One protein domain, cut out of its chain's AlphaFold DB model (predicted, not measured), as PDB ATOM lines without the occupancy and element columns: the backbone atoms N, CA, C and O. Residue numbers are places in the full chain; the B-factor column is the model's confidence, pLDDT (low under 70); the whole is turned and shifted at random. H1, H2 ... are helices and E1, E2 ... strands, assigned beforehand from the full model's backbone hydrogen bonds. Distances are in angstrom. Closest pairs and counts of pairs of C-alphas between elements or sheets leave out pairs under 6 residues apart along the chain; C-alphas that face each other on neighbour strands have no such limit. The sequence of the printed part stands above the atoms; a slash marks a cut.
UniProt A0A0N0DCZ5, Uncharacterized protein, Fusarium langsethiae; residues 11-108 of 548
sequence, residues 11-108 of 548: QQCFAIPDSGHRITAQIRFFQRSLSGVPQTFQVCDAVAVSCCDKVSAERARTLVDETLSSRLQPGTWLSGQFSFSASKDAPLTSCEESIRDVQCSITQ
ATOM      1  N   GLN A  11     222.496 227.025 229.512       70.12
ATOM      2  CA  GLN A  11     223.633 226.928 230.423       70.12
ATOM      3  C   GLN A  11     223.584 228.101 231.402       70.12
ATOM      4  O   GLN A  11     223.272 229.222 231.005       70.12
ATOM      5  N   GLN A  12     223.898 227.858 232.673       75.81
ATOM      6  CA  GLN A  12     223.935 228.894 233.708       75.81
ATOM      7  C   GLN A  12     225.220 228.784 234.534       75.81
ATOM      8  O   GLN A  12     225.588 227.696 234.976       75.81
ATOM      9  N   CYS A  13     225.894 229.916 234.746       76.75
ATOM     10  CA  CYS A  13     227.053 230.032 235.631       76.75
ATOM     11  C   CYS A  13     226.583 230.490 237.025       76.75
ATOM     12  O   CYS A  13     225.893 231.503 237.148       76.75
ATOM     13  N   PHE A  14     226.986 229.784 238.079       77.75
ATOM     14  CA  PHE A  14     226.685 230.108 239.475       77.75
ATOM     15  C   PHE A  14     227.979 230.387 240.237       77.75
ATOM     16  O   PHE A  14     228.917 229.596 240.173       77.75
ATOM     17  N   ALA A  15     228.016 231.482 240.996       78.12
ATOM     18  CA  ALA A  15     229.051 231.727 241.994       78.12
ATOM     19  C   ALA A  15     228.519 231.310 243.371       78.12
ATOM     20  O   ALA A  15     227.542 231.884 243.854       78.12
ATOM     21  N   ILE A  16     229.153 230.313 243.986       81.62
ATOM     22  CA  ILE A  16     228.732 229.706 245.250       81.62
ATOM     23  C   ILE A  16     229.811 230.001 246.310       81.62
ATOM     24  O   ILE A  16     230.976 229.641 246.104       81.62
ATOM     25  N   PRO A  17     229.483 230.699 247.413       77.56
ATOM     26  CA  PRO A  17     230.432 230.976 248.487       77.56
ATOM     27  C   PRO A  17     230.557 229.777 249.439       77.56
ATOM     28  O   PRO A  17     229.555 229.180 249.821       77.56
ATOM     29  N   ASP A  18     231.777 229.475 249.888       77.81
ATOM     30  CA  ASP A  18     232.027 228.471 250.927       77.81
ATOM     31  C   ASP A  18     233.080 228.959 251.919       77.81
ATOM     32  O   ASP A  18     234.273 228.895 251.645       77.81
ATOM     33  N   SER A  19     232.656 229.428 253.092       77.75
ATOM     34  CA  SER A  19     233.553 229.593 254.250       77.75
ATOM     35  C   SER A  19     234.815 230.465 254.016       77.75
ATOM     36  O   SER A  19     235.830 230.268 254.675       77.75
ATOM     37  N   GLY A  20     234.773 231.429 253.082       70.69
ATOM     38  CA  GLY A  20     235.923 232.264 252.661       70.69
ATOM     39  C   GLY A  20     236.599 231.827 251.348       70.69
ATOM     40  O   GLY A  20     237.488 232.513 250.832       70.69
ATOM     41  N   HIS A  21     236.140 230.718 250.775       77.06
ATOM     42  CA  HIS A  21     236.381 230.262 249.410       77.06
ATOM     43  C   HIS A  21     235.200 230.617 248.490       77.06
ATOM     44  O   HIS A  21     234.106 230.973 248.936       77.06
ATOM     45  N   ARG A  22     235.431 230.512 247.177       74.88
ATOM     46  CA  ARG A  22     234.435 230.723 246.121       74.88
ATOM     47  C   ARG A  22     234.554 229.591 245.109       74.88
ATOM     48  O   ARG A  22     235.666 229.225 244.727       74.88
ATOM     49  N   ILE A  23     233.413 229.062 244.690       81.75
ATOM     50  CA  ILE A  23     233.284 228.036 243.657       81.75
ATOM     51  C   ILE A  23     232.482 228.641 242.508       81.75
ATOM     52  O   ILE A  23     231.465 229.295 242.742       81.75
ATOM     53  N   THR A  24     232.925 228.429 241.275       80.62
ATOM     54  CA  THR A  24     232.170 228.776 240.069       80.62
ATOM     55  C   THR A  24     231.700 227.484 239.417       80.62
ATOM     56  O   THR A  24     232.525 226.656 239.040       80.62
ATOM     57  N   ALA A  25     230.387 227.298 239.299       83.00
ATOM     58  CA  ALA A  25     229.780 226.115 238.701       83.00
ATOM     59  C   ALA A  25     229.021 226.485 237.424       83.00
ATOM     60  O   ALA A  25     228.101 227.298 237.463       83.00
ATOM     61  N   GLN A  26     229.390 225.879 236.299       82.00
ATOM     62  CA  GLN A  26     228.625 225.921 235.057       82.00
ATOM     63  C   GLN A  26     227.693 224.711 235.027       82.00
ATOM     64  O   GLN A  26     228.166 223.580 235.118       82.00
ATOM     65  N   ILE A  27     226.386 224.935 234.898       83.00
ATOM     66  CA  ILE A  27     225.376 223.869 234.852       83.00
ATOM     67  C   ILE A  27     224.655 223.918 233.505       83.00
ATOM     68  O   ILE A  27     224.262 224.996 233.055       83.00
ATOM     69  N   ARG A  28     224.471 222.756 232.870       80.31
ATOM     70  CA  ARG A  28     223.646 222.572 231.670       80.31
ATOM     71  C   ARG A  28     222.382 221.802 232.029       80.31
ATOM     72  O   ARG A  28     222.449 220.769 232.694       80.31
ATOM     73  N   PHE A  29     221.246 222.278 231.529       80.00
ATOM     74  CA  PHE A  29     219.951 221.640 231.737       80.00
ATOM     75  C   PHE A  29     219.463 220.905 230.485       80.00
ATOM     76  O   PHE A  29     219.483 221.448 229.377       80.00
ATOM     77  N   PHE A  30     218.951 219.688 230.667       79.88
ATOM     78  CA  PHE A  30     218.217 218.943 229.639       79.88
ATOM     79  C   PHE A  30     217.057 218.154 230.257       79.88
ATOM     80  O   PHE A  30     216.968 218.013 231.474       79.88
ATOM     81  N   GLN A  31     216.126 217.678 229.431       80.88
ATOM     82  CA  GLN A  31     214.937 216.958 229.897       80.88
ATOM     83  C   GLN A  31     215.088 215.442 229.718       80.88
ATOM     84  O   GLN A  31     215.613 214.978 228.706       80.88
ATOM     85  N   ARG A  32     214.600 214.662 230.689       78.19
ATOM     86  CA  ARG A  32     214.591 213.193 230.654       78.19
ATOM     87  C   ARG A  32     213.314 212.636 231.277       78.19
ATOM     88  O   ARG A  32     213.074 212.814 232.469       78.19
ATOM     89  N   SER A  33     212.517 211.916 230.497       78.31
ATOM     90  CA  SER A  33     211.435 211.071 231.020       78.31
ATOM     91  C   SER A  33     212.002 209.717 231.464       78.31
ATOM     92  O   SER A  33     212.960 209.219 230.868       78.31
ATOM     93  N   LEU A  34     211.426 209.112 232.505       74.56
ATOM     94  CA  LEU A  34     211.813 207.781 232.989       74.56
ATOM     95  C   LEU A  34     210.696 206.769 232.708       74.56
ATOM     96  O   LEU A  34     209.516 207.085 232.840       74.56
ATOM     97  N   SER A  35     211.063 205.544 232.320       70.62
ATOM     98  CA  SER A  35     210.077 204.492 232.039       70.62
ATOM     99  C   SER A  35     209.248 204.175 233.287       70.62
ATOM    100  O   SER A  35     209.795 204.050 234.381       70.62
ATOM    101  N   GLY A  36     207.927 204.076 233.127       73.75
ATOM    102  CA  GLY A  36     206.983 203.872 234.231       73.75
ATOM    103  C   GLY A  36     206.690 205.111 235.091       73.75
ATOM    104  O   GLY A  36     205.831 205.028 235.964       73.75
ATOM    105  N   VAL A  37     207.335 206.259 234.843       74.69
ATOM    106  CA  VAL A  37     207.098 207.506 235.589       74.69
ATOM    107  C   VAL A  37     206.386 208.525 234.685       74.69
ATOM    108  O   VAL A  37     206.926 208.879 233.639       74.69
ATOM    109  N   PRO A  38     205.204 209.057 235.059       75.38
ATOM    110  CA  PRO A  38     204.431 209.984 234.222       75.38
ATOM    111  C   PRO A  38     204.988 211.423 234.198       75.38
ATOM    112  O   PRO A  38     204.301 212.348 233.769       75.38
ATOM    113  N   GLN A  39     206.214 211.632 234.683       75.00
ATOM    114  CA  GLN A  39     206.848 212.934 234.864       75.00
ATOM    115  C   GLN A  39     208.174 212.996 234.095       75.00
ATOM    116  O   GLN A  39     208.977 212.061 234.122       75.00
ATOM    117  N   THR A  40     208.418 214.130 233.438       74.50
ATOM    118  CA  THR A  40     209.714 214.466 232.839       74.50
ATOM    119  C   THR A  40     210.546 215.261 233.843       74.50
ATOM    120  O   THR A  40     210.060 216.226 234.431       74.50
ATOM    121  N   PHE A  41     211.800 214.856 234.028       80.38
ATOM    122  CA  PHE A  41     212.747 215.470 234.955       80.38
ATOM    123  C   PHE A  41     213.711 216.408 234.228       80.38
ATOM    124  O   PHE A  41     214.102 216.152 233.088       80.38
ATOM    125  N   GLN A  42     214.141 217.461 234.917       80.25
ATOM    126  CA  GLN A  42     215.243 218.330 234.509       80.25
ATOM    127  C   GLN A  42     216.573 217.731 234.999       80.25
ATOM    128  O   GLN A  42     216.859 217.746 236.191       80.25
ATOM    129  N   VAL A  43     217.382 217.168 234.105       77.75
ATOM    130  CA  VAL A  43     218.719 216.664 234.448       77.75
ATOM    131  C   VAL A  43     219.717 217.822 234.424       77.75
ATOM    132  O   VAL A  43     219.668 218.670 233.527       77.75
ATOM    133  N   CYS A  44     220.600 217.852 235.419       83.56
ATOM    134  CA  CYS A  44     221.572 218.914 235.651       83.56
ATOM    135  C   CYS A  44     222.999 218.354 235.590       83.56
ATOM    136  O   CYS A  44     223.479 217.792 236.575       83.56
ATOM    137  N   ASP A  45     223.682 218.522 234.455       81.31
ATOM    138  CA  ASP A  45     225.127 218.257 234.355       81.31
ATOM    139  C   ASP A  45     225.898 219.500 234.816       81.31
ATOM    140  O   ASP A  45     225.546 220.615 234.423       81.31
ATOM    141  N   ALA A  46     226.953 219.335 235.617       84.06
ATOM    142  CA  ALA A  46     227.684 220.446 236.226       84.06
ATOM    143  C   ALA A  46     229.216 220.311 236.139       84.06
ATOM    144  O   ALA A  46     229.791 219.254 236.399       84.06
ATOM    145  N   VAL A  47     229.885 221.428 235.844       81.75
ATOM    146  CA  VAL A  47     231.346 221.579 235.896       81.75
ATOM    147  C   VAL A  47     231.681 222.666 236.915       81.75
ATOM    148  O   VAL A  47     231.312 223.824 236.729       81.75
ATOM    149  N   ALA A  48     232.364 222.298 237.999       84.38
ATOM    150  CA  ALA A  48     232.695 223.187 239.109       84.38
ATOM    151  C   ALA A  48     234.204 223.458 239.206       84.38
ATOM    152  O   ALA A  48     235.022 222.544 239.119       84.38
ATOM    153  N   VAL A  49     234.569 224.719 239.440       79.94
ATOM    154  CA  VAL A  49     235.954 225.162 239.655       79.94
ATOM    155  C   VAL A  49     236.055 225.902 240.985       79.94
ATOM    156  O   VAL A  49     235.304 226.852 241.218       79.94
ATOM    157  N   SER A  50     236.960 225.482 241.873       81.94
ATOM    158  CA  SER A  50     237.221 226.179 243.142       81.94
ATOM    159  C   SER A  50     238.317 227.240 243.014       81.94
ATOM    160  O   SER A  50     239.181 227.181 242.142       81.94
ATOM    161  N   CYS A  51     238.328 228.207 243.937       74.00
ATOM    162  CA  CYS A  51     239.407 229.192 244.019       74.00
ATOM    163  C   CYS A  51     240.761 228.622 244.487       74.00
ATOM    164  O   CYS A  51     241.778 229.289 244.286       74.00
ATOM    165  N   CYS A  52     240.775 227.444 245.127       74.31
ATOM    166  CA  CYS A  52     241.973 226.684 245.497       74.31
ATOM    167  C   CYS A  52     241.641 225.272 246.018       74.31
ATOM    168  O   CYS A  52     240.505 224.956 246.386       74.31
ATOM    169  N   ASP A  53     242.686 224.456 246.128       75.00
ATOM    170  CA  ASP A  53     242.696 223.027 246.480       75.00
ATOM    171  C   ASP A  53     242.217 222.720 247.914       75.00
ATOM    172  O   ASP A  53     242.034 221.562 248.279       75.00
ATOM    173  N   LYS A  54     241.992 223.753 248.744       77.56
ATOM    174  CA  LYS A  54     241.394 223.606 250.084       77.56
ATOM    175  C   LYS A  54     239.913 223.191 250.022       77.56
ATOM    176  O   LYS A  54     239.386 222.689 251.011       77.56
ATOM    177  N   VAL A  55     239.252 223.385 248.877       76.94
ATOM    178  CA  VAL A  55     237.889 222.906 248.604       76.94
ATOM    179  C   VAL A  55     237.969 221.543 247.915       76.94
ATOM    180  O   VAL A  55     238.529 221.442 246.824       76.94
ATOM    181  N   SER A  56     237.392 220.498 248.518       83.00
ATOM    182  CA  SER A  56     237.343 219.163 247.904       83.00
ATOM    183  C   SER A  56     236.272 219.063 246.809       83.00
ATOM    184  O   SER A  56     235.270 219.781 246.828       83.00
ATOM    185  N   ALA A  57     236.448 218.114 245.884       81.44
ATOM    186  CA  ALA A  57     235.457 217.809 244.847       81.44
ATOM    187  C   ALA A  57     234.089 217.420 245.438       81.44
ATOM    188  O   ALA A  57     233.050 217.813 244.914       81.44
ATOM    189  N   GLU A  58     234.096 216.692 246.557       84.94
ATOM    190  CA  GLU A  58     232.899 216.301 247.310       84.94
ATOM    191  C   GLU A  58     232.174 217.534 247.861       84.94
ATOM    192  O   GLU A  58     230.987 217.713 247.604       84.94
ATOM    193  N   ARG A  59     232.904 218.440 248.534       87.31
ATOM    194  CA  ARG A  59     232.349 219.690 249.072       87.31
ATOM    195  C   ARG A  59     231.769 220.568 247.965       87.31
ATOM    196  O   ARG A  59     230.672 221.101 248.120       87.31
ATOM    197  N   ALA A  60     232.477 220.680 246.841       84.06
ATOM    198  CA  ALA A  60     232.005 221.405 245.669       84.06
ATOM    199  C   ALA A  60     230.736 220.786 245.066       84.06
ATOM    200  O   ALA A  60     229.840 221.530 244.669       84.06
ATOM    201  N   ARG A  61     230.624 219.450 245.040       86.81
ATOM    202  CA  ARG A  61     229.411 218.765 244.582       86.81
ATOM    203  C   ARG A  61     228.224 219.058 245.493       86.81
ATOM    204  O   ARG A  61     227.199 219.512 244.996       86.81
ATOM    205  N   THR A  62     228.380 218.879 246.807       87.69
ATOM    206  CA  THR A  62     227.325 219.172 247.792       87.69
ATOM    207  C   THR A  62     226.795 220.595 247.631       87.69
ATOM    208  O   THR A  62     225.591 220.788 247.541       87.69
ATOM    209  N   LEU A  63     227.681 221.584 247.495       85.44
ATOM    210  CA  LEU A  63     227.305 222.990 247.316       85.44
ATOM    211  C   LEU A  63     226.568 223.274 245.995       85.44
ATOM    212  O   LEU A  63     225.713 224.162 245.943       85.44
ATOM    213  N   VAL A  64     226.865 222.530 244.925       86.12
ATOM    214  CA  VAL A  64     226.131 222.607 243.650       86.12
ATOM    215  C   VAL A  64     224.749 221.962 243.770       86.12
ATOM    216  O   VAL A  64     223.765 222.592 243.382       86.12
ATOM    217  N   ASP A  65     224.651 220.763 244.348       85.69
ATOM    218  CA  ASP A  65     223.374 220.071 244.561       85.69
ATOM    219  C   ASP A  65     222.472 220.839 245.569       85.69
ATOM    220  O   ASP A  65     221.261 220.942 245.358       85.69
ATOM    221  N   GLU A  66     223.038 221.490 246.598       86.38
ATOM    222  CA  GLU A  66     222.355 222.460 247.482       86.38
ATOM    223  C   GLU A  66     221.849 223.684 246.692       86.38
ATOM    224  O   GLU A  66     220.684 224.080 246.808       86.38
ATOM    225  N   THR A  67     222.697 224.273 245.838       84.50
ATOM    226  CA  THR A  67     222.337 225.439 245.013       84.50
ATOM    227  C   THR A  67     221.201 225.111 244.040       84.50
ATOM    228  O   THR A  67     220.284 225.921 243.884       84.50
ATOM    229  N   LEU A  68     221.211 223.921 243.431       83.44
ATOM    230  CA  LEU A  68     220.120 223.418 242.594       83.44
ATOM    231  C   LEU A  68     218.840 223.185 243.405       83.44
ATOM    232  O   LEU A  68     217.784 223.687 243.021       83.44
ATOM    233  N   SER A  69     218.942 222.526 244.563       83.12
ATOM    234  CA  SER A  69     217.815 222.284 245.481       83.12
ATOM    235  C   SER A  69     217.145 223.575 245.968       83.12
ATOM    236  O   SER A  69     215.948 223.585 246.238       83.12
ATOM    237  N   SER A  70     217.894 224.680 246.052       79.62
ATOM    238  CA  SER A  70     217.361 225.998 246.429       79.62
ATOM    239  C   SER A  70     216.593 226.724 245.309       79.62
ATOM    240  O   SER A  70     215.914 227.717 245.577       79.62
ATOM    241  N   ARG A  71     216.710 226.266 244.051       78.19
ATOM    242  CA  ARG A  71     216.184 226.945 242.847       78.19
ATOM    243  C   ARG A  71     215.158 226.124 242.068       78.19
ATOM    244  O   ARG A  71     214.249 226.704 241.478       78.19
ATOM    245  N   LEU A  72     215.310 224.803 242.050       79.56
ATOM    246  CA  LEU A  72     214.410 223.854 241.397       79.56
ATOM    247  C   LEU A  72     213.455 223.243 242.427       79.56
ATOM    248  O   LEU A  72     213.776 223.155 243.611       79.56
ATOM    249  N   GLN A  73     212.269 222.814 241.995       75.00
ATOM    250  CA  GLN A  73     211.319 222.191 242.918       75.00
ATOM    251  C   GLN A  73     211.783 220.769 243.304       75.00
ATOM    252  O   GLN A  73     212.288 220.032 242.449       75.00
ATOM    253  N   PRO A  74     211.609 220.344 244.571       74.50
ATOM    254  CA  PRO A  74     211.889 218.971 244.979       74.50
ATOM    255  C   PRO A  74     211.156 217.961 244.087       74.50
ATOM    256  O   PRO A  74     209.964 218.098 243.822       74.50
ATOM    257  N   GLY A  75     211.884 216.958 243.595       76.31
ATOM    258  CA  GLY A  75     211.335 215.929 242.709       76.31
ATOM    259  C   GLY A  75     211.112 216.344 241.248       76.31
ATOM    260  O   GLY A  75     210.620 215.519 240.484       76.31
ATOM    261  N   THR A  76     211.471 217.561 240.808       76.31
ATOM    262  CA  THR A  76     211.401 217.941 239.375       76.31
ATOM    263  C   THR A  76     212.730 217.830 238.628       76.31
ATOM    264  O   THR A  76     212.759 218.041 237.414       76.31
ATOM    265  N   TRP A  77     213.825 217.493 239.313       84.25
ATOM    266  CA  TRP A  77     215.176 217.485 238.749       84.25
ATOM    267  C   TRP A  77     216.016 216.280 239.200       84.25
ATOM    268  O   TRP A  77     215.640 215.575 240.135       84.25
ATOM    269  N   LEU A  78     217.131 216.026 238.505       80.19
ATOM    270  CA  LEU A  78     218.076 214.931 238.767       80.19
ATOM    271  C   LEU A  78     219.530 215.421 238.627       80.19
ATOM    272  O   LEU A  78     219.866 216.072 237.637       80.19
ATOM    273  N   SER A  79     220.402 215.063 239.576       81.69
ATOM    274  CA  SER A  79     221.854 215.318 239.492       81.69
ATOM    275  C   SER A  79     222.469 214.444 238.387       81.69
ATOM    276  O   SER A  79     222.242 213.232 238.353       81.69
ATOM    277  N   GLY A  80     223.186 215.067 237.449       79.00
ATOM    278  CA  GLY A  80     223.755 214.430 236.260       79.00
ATOM    279  C   GLY A  80     225.243 214.096 236.398       79.00
ATOM    280  O   GLY A  80     225.718 213.657 237.452       79.00
ATOM    281  N   GLN A  81     225.994 214.299 235.314       80.31
ATOM    282  CA  GLN A  81     227.454 214.262 235.338       80.31
ATOM    283  C   GLN A  81     228.001 215.435 236.159       80.31
ATOM    284  O   GLN A  81     227.536 216.566 236.035       80.31
ATOM    285  N   PHE A  82     229.019 215.169 236.979       83.25
ATOM    286  CA  PHE A  82     229.704 216.184 237.775       83.25
ATOM    287  C   PHE A  82     231.214 216.107 237.541       83.25
ATOM    288  O   PHE A  82     231.821 215.059 237.763       83.25
ATOM    289  N   SER A  83     231.806 217.232 237.144       78.62
ATOM    290  CA  SER A  83     233.250 217.399 236.950       78.62
ATOM    291  C   SER A  83     233.775 218.508 237.855       78.62
ATOM    292  O   SER A  83     233.143 219.556 237.976       78.62
ATOM    293  N   PHE A  84     234.949 218.310 238.457       81.12
ATOM    294  CA  PHE A  84     235.572 219.287 239.352       81.12
ATOM    295  C   PHE A  84     237.034 219.556 238.992       81.12
ATOM    296  O   PHE A  84     237.769 218.634 238.637       81.12
ATOM    297  N   SER A  85     237.468 220.808 239.144       73.69
ATOM    298  CA  SER A  85     238.876 221.198 239.080       73.69
ATOM    299  C   SER A  85     239.219 222.226 240.161       73.69
ATOM    300  O   SER A  85     238.457 223.159 240.410       73.69
ATOM    301  N   ALA A  86     240.391 222.077 240.775       63.56
ATOM    302  CA  ALA A  86     240.991 223.094 241.628       63.56
ATOM    303  C   ALA A  86     242.198 223.697 240.893       63.56
ATOM    304  O   ALA A  86     243.271 223.105 240.859       63.56
ATOM    305  N   SER A  87     241.981 224.833 240.225       61.78
ATOM    306  CA  SER A  87     242.999 225.772 239.726       61.78
ATOM    307  C   SER A  87     242.297 226.964 239.058       61.78
ATOM    308  O   SER A  87     241.145 226.864 238.635       61.78
ATOM    309  N   LYS A  88     243.012 228.081 238.889       53.22
ATOM    310  CA  LYS A  88     242.602 229.186 238.004       53.22
ATOM    311  C   LYS A  88     242.715 228.844 236.513       53.22
ATOM    312  O   LYS A  88     242.101 229.525 235.700       53.22
ATOM    313  N   ASP A  89     243.473 227.806 236.164       46.72
ATOM    314  CA  ASP A  89     243.845 227.488 234.777       46.72
ATOM    315  C   ASP A  89     242.855 226.541 234.066       46.72
ATOM    316  O   ASP A  89     243.113 226.088 232.951       46.72
ATOM    317  N   ALA A  90     241.718 226.220 234.696       48.31
ATOM    318  CA  ALA A  90     240.673 225.375 234.118       48.31
ATOM    319  C   ALA A  90     239.780 226.179 233.140       48.31
ATOM    320  O   ALA A  90     239.069 227.089 233.579       48.31
ATOM    321  N   PRO A  91     239.757 225.863 231.828       46.09
ATOM    322  CA  PRO A  91     239.055 226.673 230.833       46.09
ATOM    323  C   PRO A  91     237.538 226.412 230.821       46.09
ATOM    324  O   PRO A  91     237.016 225.666 229.993       46.09
ATOM    325  N   LEU A  92     236.805 227.082 231.714       51.44
ATOM    326  CA  LEU A  92     235.350 227.273 231.614       51.44
ATOM    327  C   LEU A  92     235.042 228.322 230.524       51.44
ATOM    328  O   LEU A  92     234.778 229.492 230.817       51.44
ATOM    329  N   THR A  93     235.086 227.897 229.259       50.38
ATOM    330  CA  THR A  93     235.099 228.738 228.039       50.38
ATOM    331  C   THR A  93     233.868 229.625 227.786       50.38
ATOM    332  O   THR A  93     233.807 230.295 226.757       50.38
ATOM    333  N   SER A  94     232.891 229.673 228.697       50.84
ATOM    334  CA  SER A  94     231.718 230.557 228.598       50.84
ATOM    335  C   SER A  94     231.328 231.271 229.902       50.84
ATOM    336  O   SER A  94     230.294 231.932 229.930       50.84
ATOM    337  N   CYS A  95     232.119 231.165 230.977       55.91
ATOM    338  CA  CYS A  95     231.846 231.846 232.256       55.91
ATOM    339  C   CYS A  95     232.889 232.936 232.602       55.91
ATOM    340  O   CYS A  95     232.946 233.378 233.750       55.91
ATOM    341  N   GLU A  96     233.719 233.376 231.643       48.88
ATOM    342  CA  GLU A  96     234.906 234.220 231.888       48.88
ATOM    343  C   GLU A  96     234.644 235.493 232.712       48.88
ATOM    344  O   GLU A  96     235.448 235.833 233.581       48.88
ATOM    345  N   GLU A  97     233.516 236.179 232.504       47.59
ATOM    346  CA  GLU A  97     233.173 237.388 233.270       47.59
ATOM    347  C   GLU A  97     232.867 237.092 234.749       47.59
ATOM    348  O   GLU A  97     233.179 237.904 235.614       47.59
ATOM    349  N   SER A  98     232.347 235.900 235.070       45.56
ATOM    350  CA  SER A  98     232.133 235.454 236.459       45.56
ATOM    351  C   SER A  98     233.401 234.907 237.129       45.56
ATOM    352  O   SER A  98     233.445 234.788 238.356       45.56
ATOM    353  N   ILE A  99     234.427 234.557 236.345       47.97
ATOM    354  CA  ILE A  99     235.663 233.911 236.821       47.97
ATOM    355  C   ILE A  99     236.707 234.932 237.297       47.97
ATOM    356  O   ILE A  99     237.509 234.624 238.178       47.97
ATOM    357  N   ARG A 100     236.677 236.170 236.786       45.34
ATOM    358  CA  ARG A 100     237.658 237.215 237.145       45.34
ATOM    359  C   ARG A 100     237.667 237.570 238.641       45.34
ATOM    360  O   ARG A 100     238.724 237.910 239.167       45.34
ATOM    361  N   ASP A 101     236.549 237.364 239.338       47.34
ATOM    362  CA  ASP A 101     236.410 237.587 240.786       47.34
ATOM    363  C   ASP A 101     236.586 236.309 241.643       47.34
ATOM    364  O   ASP A 101     236.154 236.253 242.802       47.34
ATOM    365  N   VAL A 102     237.214 235.256 241.106       52.25
ATOM    366  CA  VAL A 102     237.586 234.047 241.867       52.25
ATOM    367  C   VAL A 102     238.871 234.321 242.669       52.25
ATOM    368  O   VAL A 102     239.966 233.834 242.377       52.25
ATOM    369  N   GLN A 103     238.727 235.142 243.712       52.97
ATOM    370  CA  GLN A 103     239.722 235.338 244.768       52.97
ATOM    371  C   GLN A 103     239.242 234.699 246.076       52.97
ATOM    372  O   GLN A 103     238.058 234.744 246.408       52.97
ATOM    373  N   CYS A 104     240.163 234.096 246.828       50.34
ATOM    374  CA  CYS A 104     239.889 233.572 248.163       50.34
ATOM    375  C   CYS A 104     240.076 234.688 249.202       50.34
ATOM    376  O   CYS A 104     241.141 235.306 249.272       50.34
ATOM    377  N   SER A 105     239.057 234.928 250.030       51.38
ATOM    378  CA  SER A 105     239.083 235.972 251.061       51.38
ATOM    379  C   SER A 105     240.138 235.695 252.136       51.38
ATOM    380  O   SER A 105     240.748 236.621 252.658       51.38
ATOM    381  N   ILE A 106     240.406 234.416 252.426       50.84
ATOM    382  CA  ILE A 106     241.381 233.994 253.442       50.84
ATOM    383  C   ILE A 106     242.806 234.419 253.046       50.84
ATOM    384  O   ILE A 106     243.546 234.920 253.885       50.84
ATOM    385  N   THR A 107     243.174 234.323 251.763       45.50
ATOM    386  CA  THR A 107     244.512 234.726 251.282       45.50
ATOM    387  C   THR A 107     244.781 236.233 251.313       45.50
ATOM    388  O   THR A 107     245.938 236.626 251.204       45.50
ATOM    389  N   GLN A 108     243.765 237.089 251.483       45.75
ATOM    390  CA  GLN A 108     244.000 238.524 251.698       45.75
ATOM    391  C   GLN A 108     244.439 238.824 253.144       45.75
ATOM    392  O   GLN A 108     245.190 239.768 253.366       45.75
TER     393      GLN A 108
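This is residues 11 to 108 of the 548 residues of an uncharacterized protein of Fusarium langsethiae (UniProt A0A0N0DCZ5). A twisted four-stranded sheet curls round helix H1, with short H2 on the opposite face. The E2-E3 hairpin and the last residues make the ends of a rod, 53 by 25 by 18 A. The 98 printed residues run E1 E2 E3 H1 E4 H2, class mixed; the sheet, E1-E2-E3-E4, is mixed. The whole is compact, radius of gyration of the C-alphas 14.5 A.

E1, residues 11 to 18, begins at C-alpha (223.633, 226.928, 230.423), 22.2 A long. E2, 21 to 33, 36.5 A, bends by 54 degrees at residue 30. E3, 40 to 50, spans 31.6 A; H1, 57 to 69, 18.2 A. E4, 77 to 86, 26.6 A, bends by 56 degrees at residue 81. H2, 96 to 99, 5.0 A, ends at C-alpha (235.663, 233.911, 236.821).

E1, E2 and E3 form a meander, successive antiparallel neighbours in two hairpins: N 14 and O 25 are 2.8 A apart, N 28 and O 45 2.9 A, within hydrogen-bond range. E3, H1 and E4 form a strand-helix-strand unit, parallel strands with a helix between, its crossover right-handed; N 46 and O 81 are within range at 2.9 A. H1's closest C-alphas to E4 are Ala 57 and Phe 84, 5.7 A. H2's height over the sheet is 9.0 A. Every O i to N i+4 pair in H1 is within range; H2 is too short for one.

The farthest C-alphas, Gly 36 and Gln 108, are 53.6 A apart. The printed part has no cut and no long link. Residues 86 to 108 have pLDDT under 70.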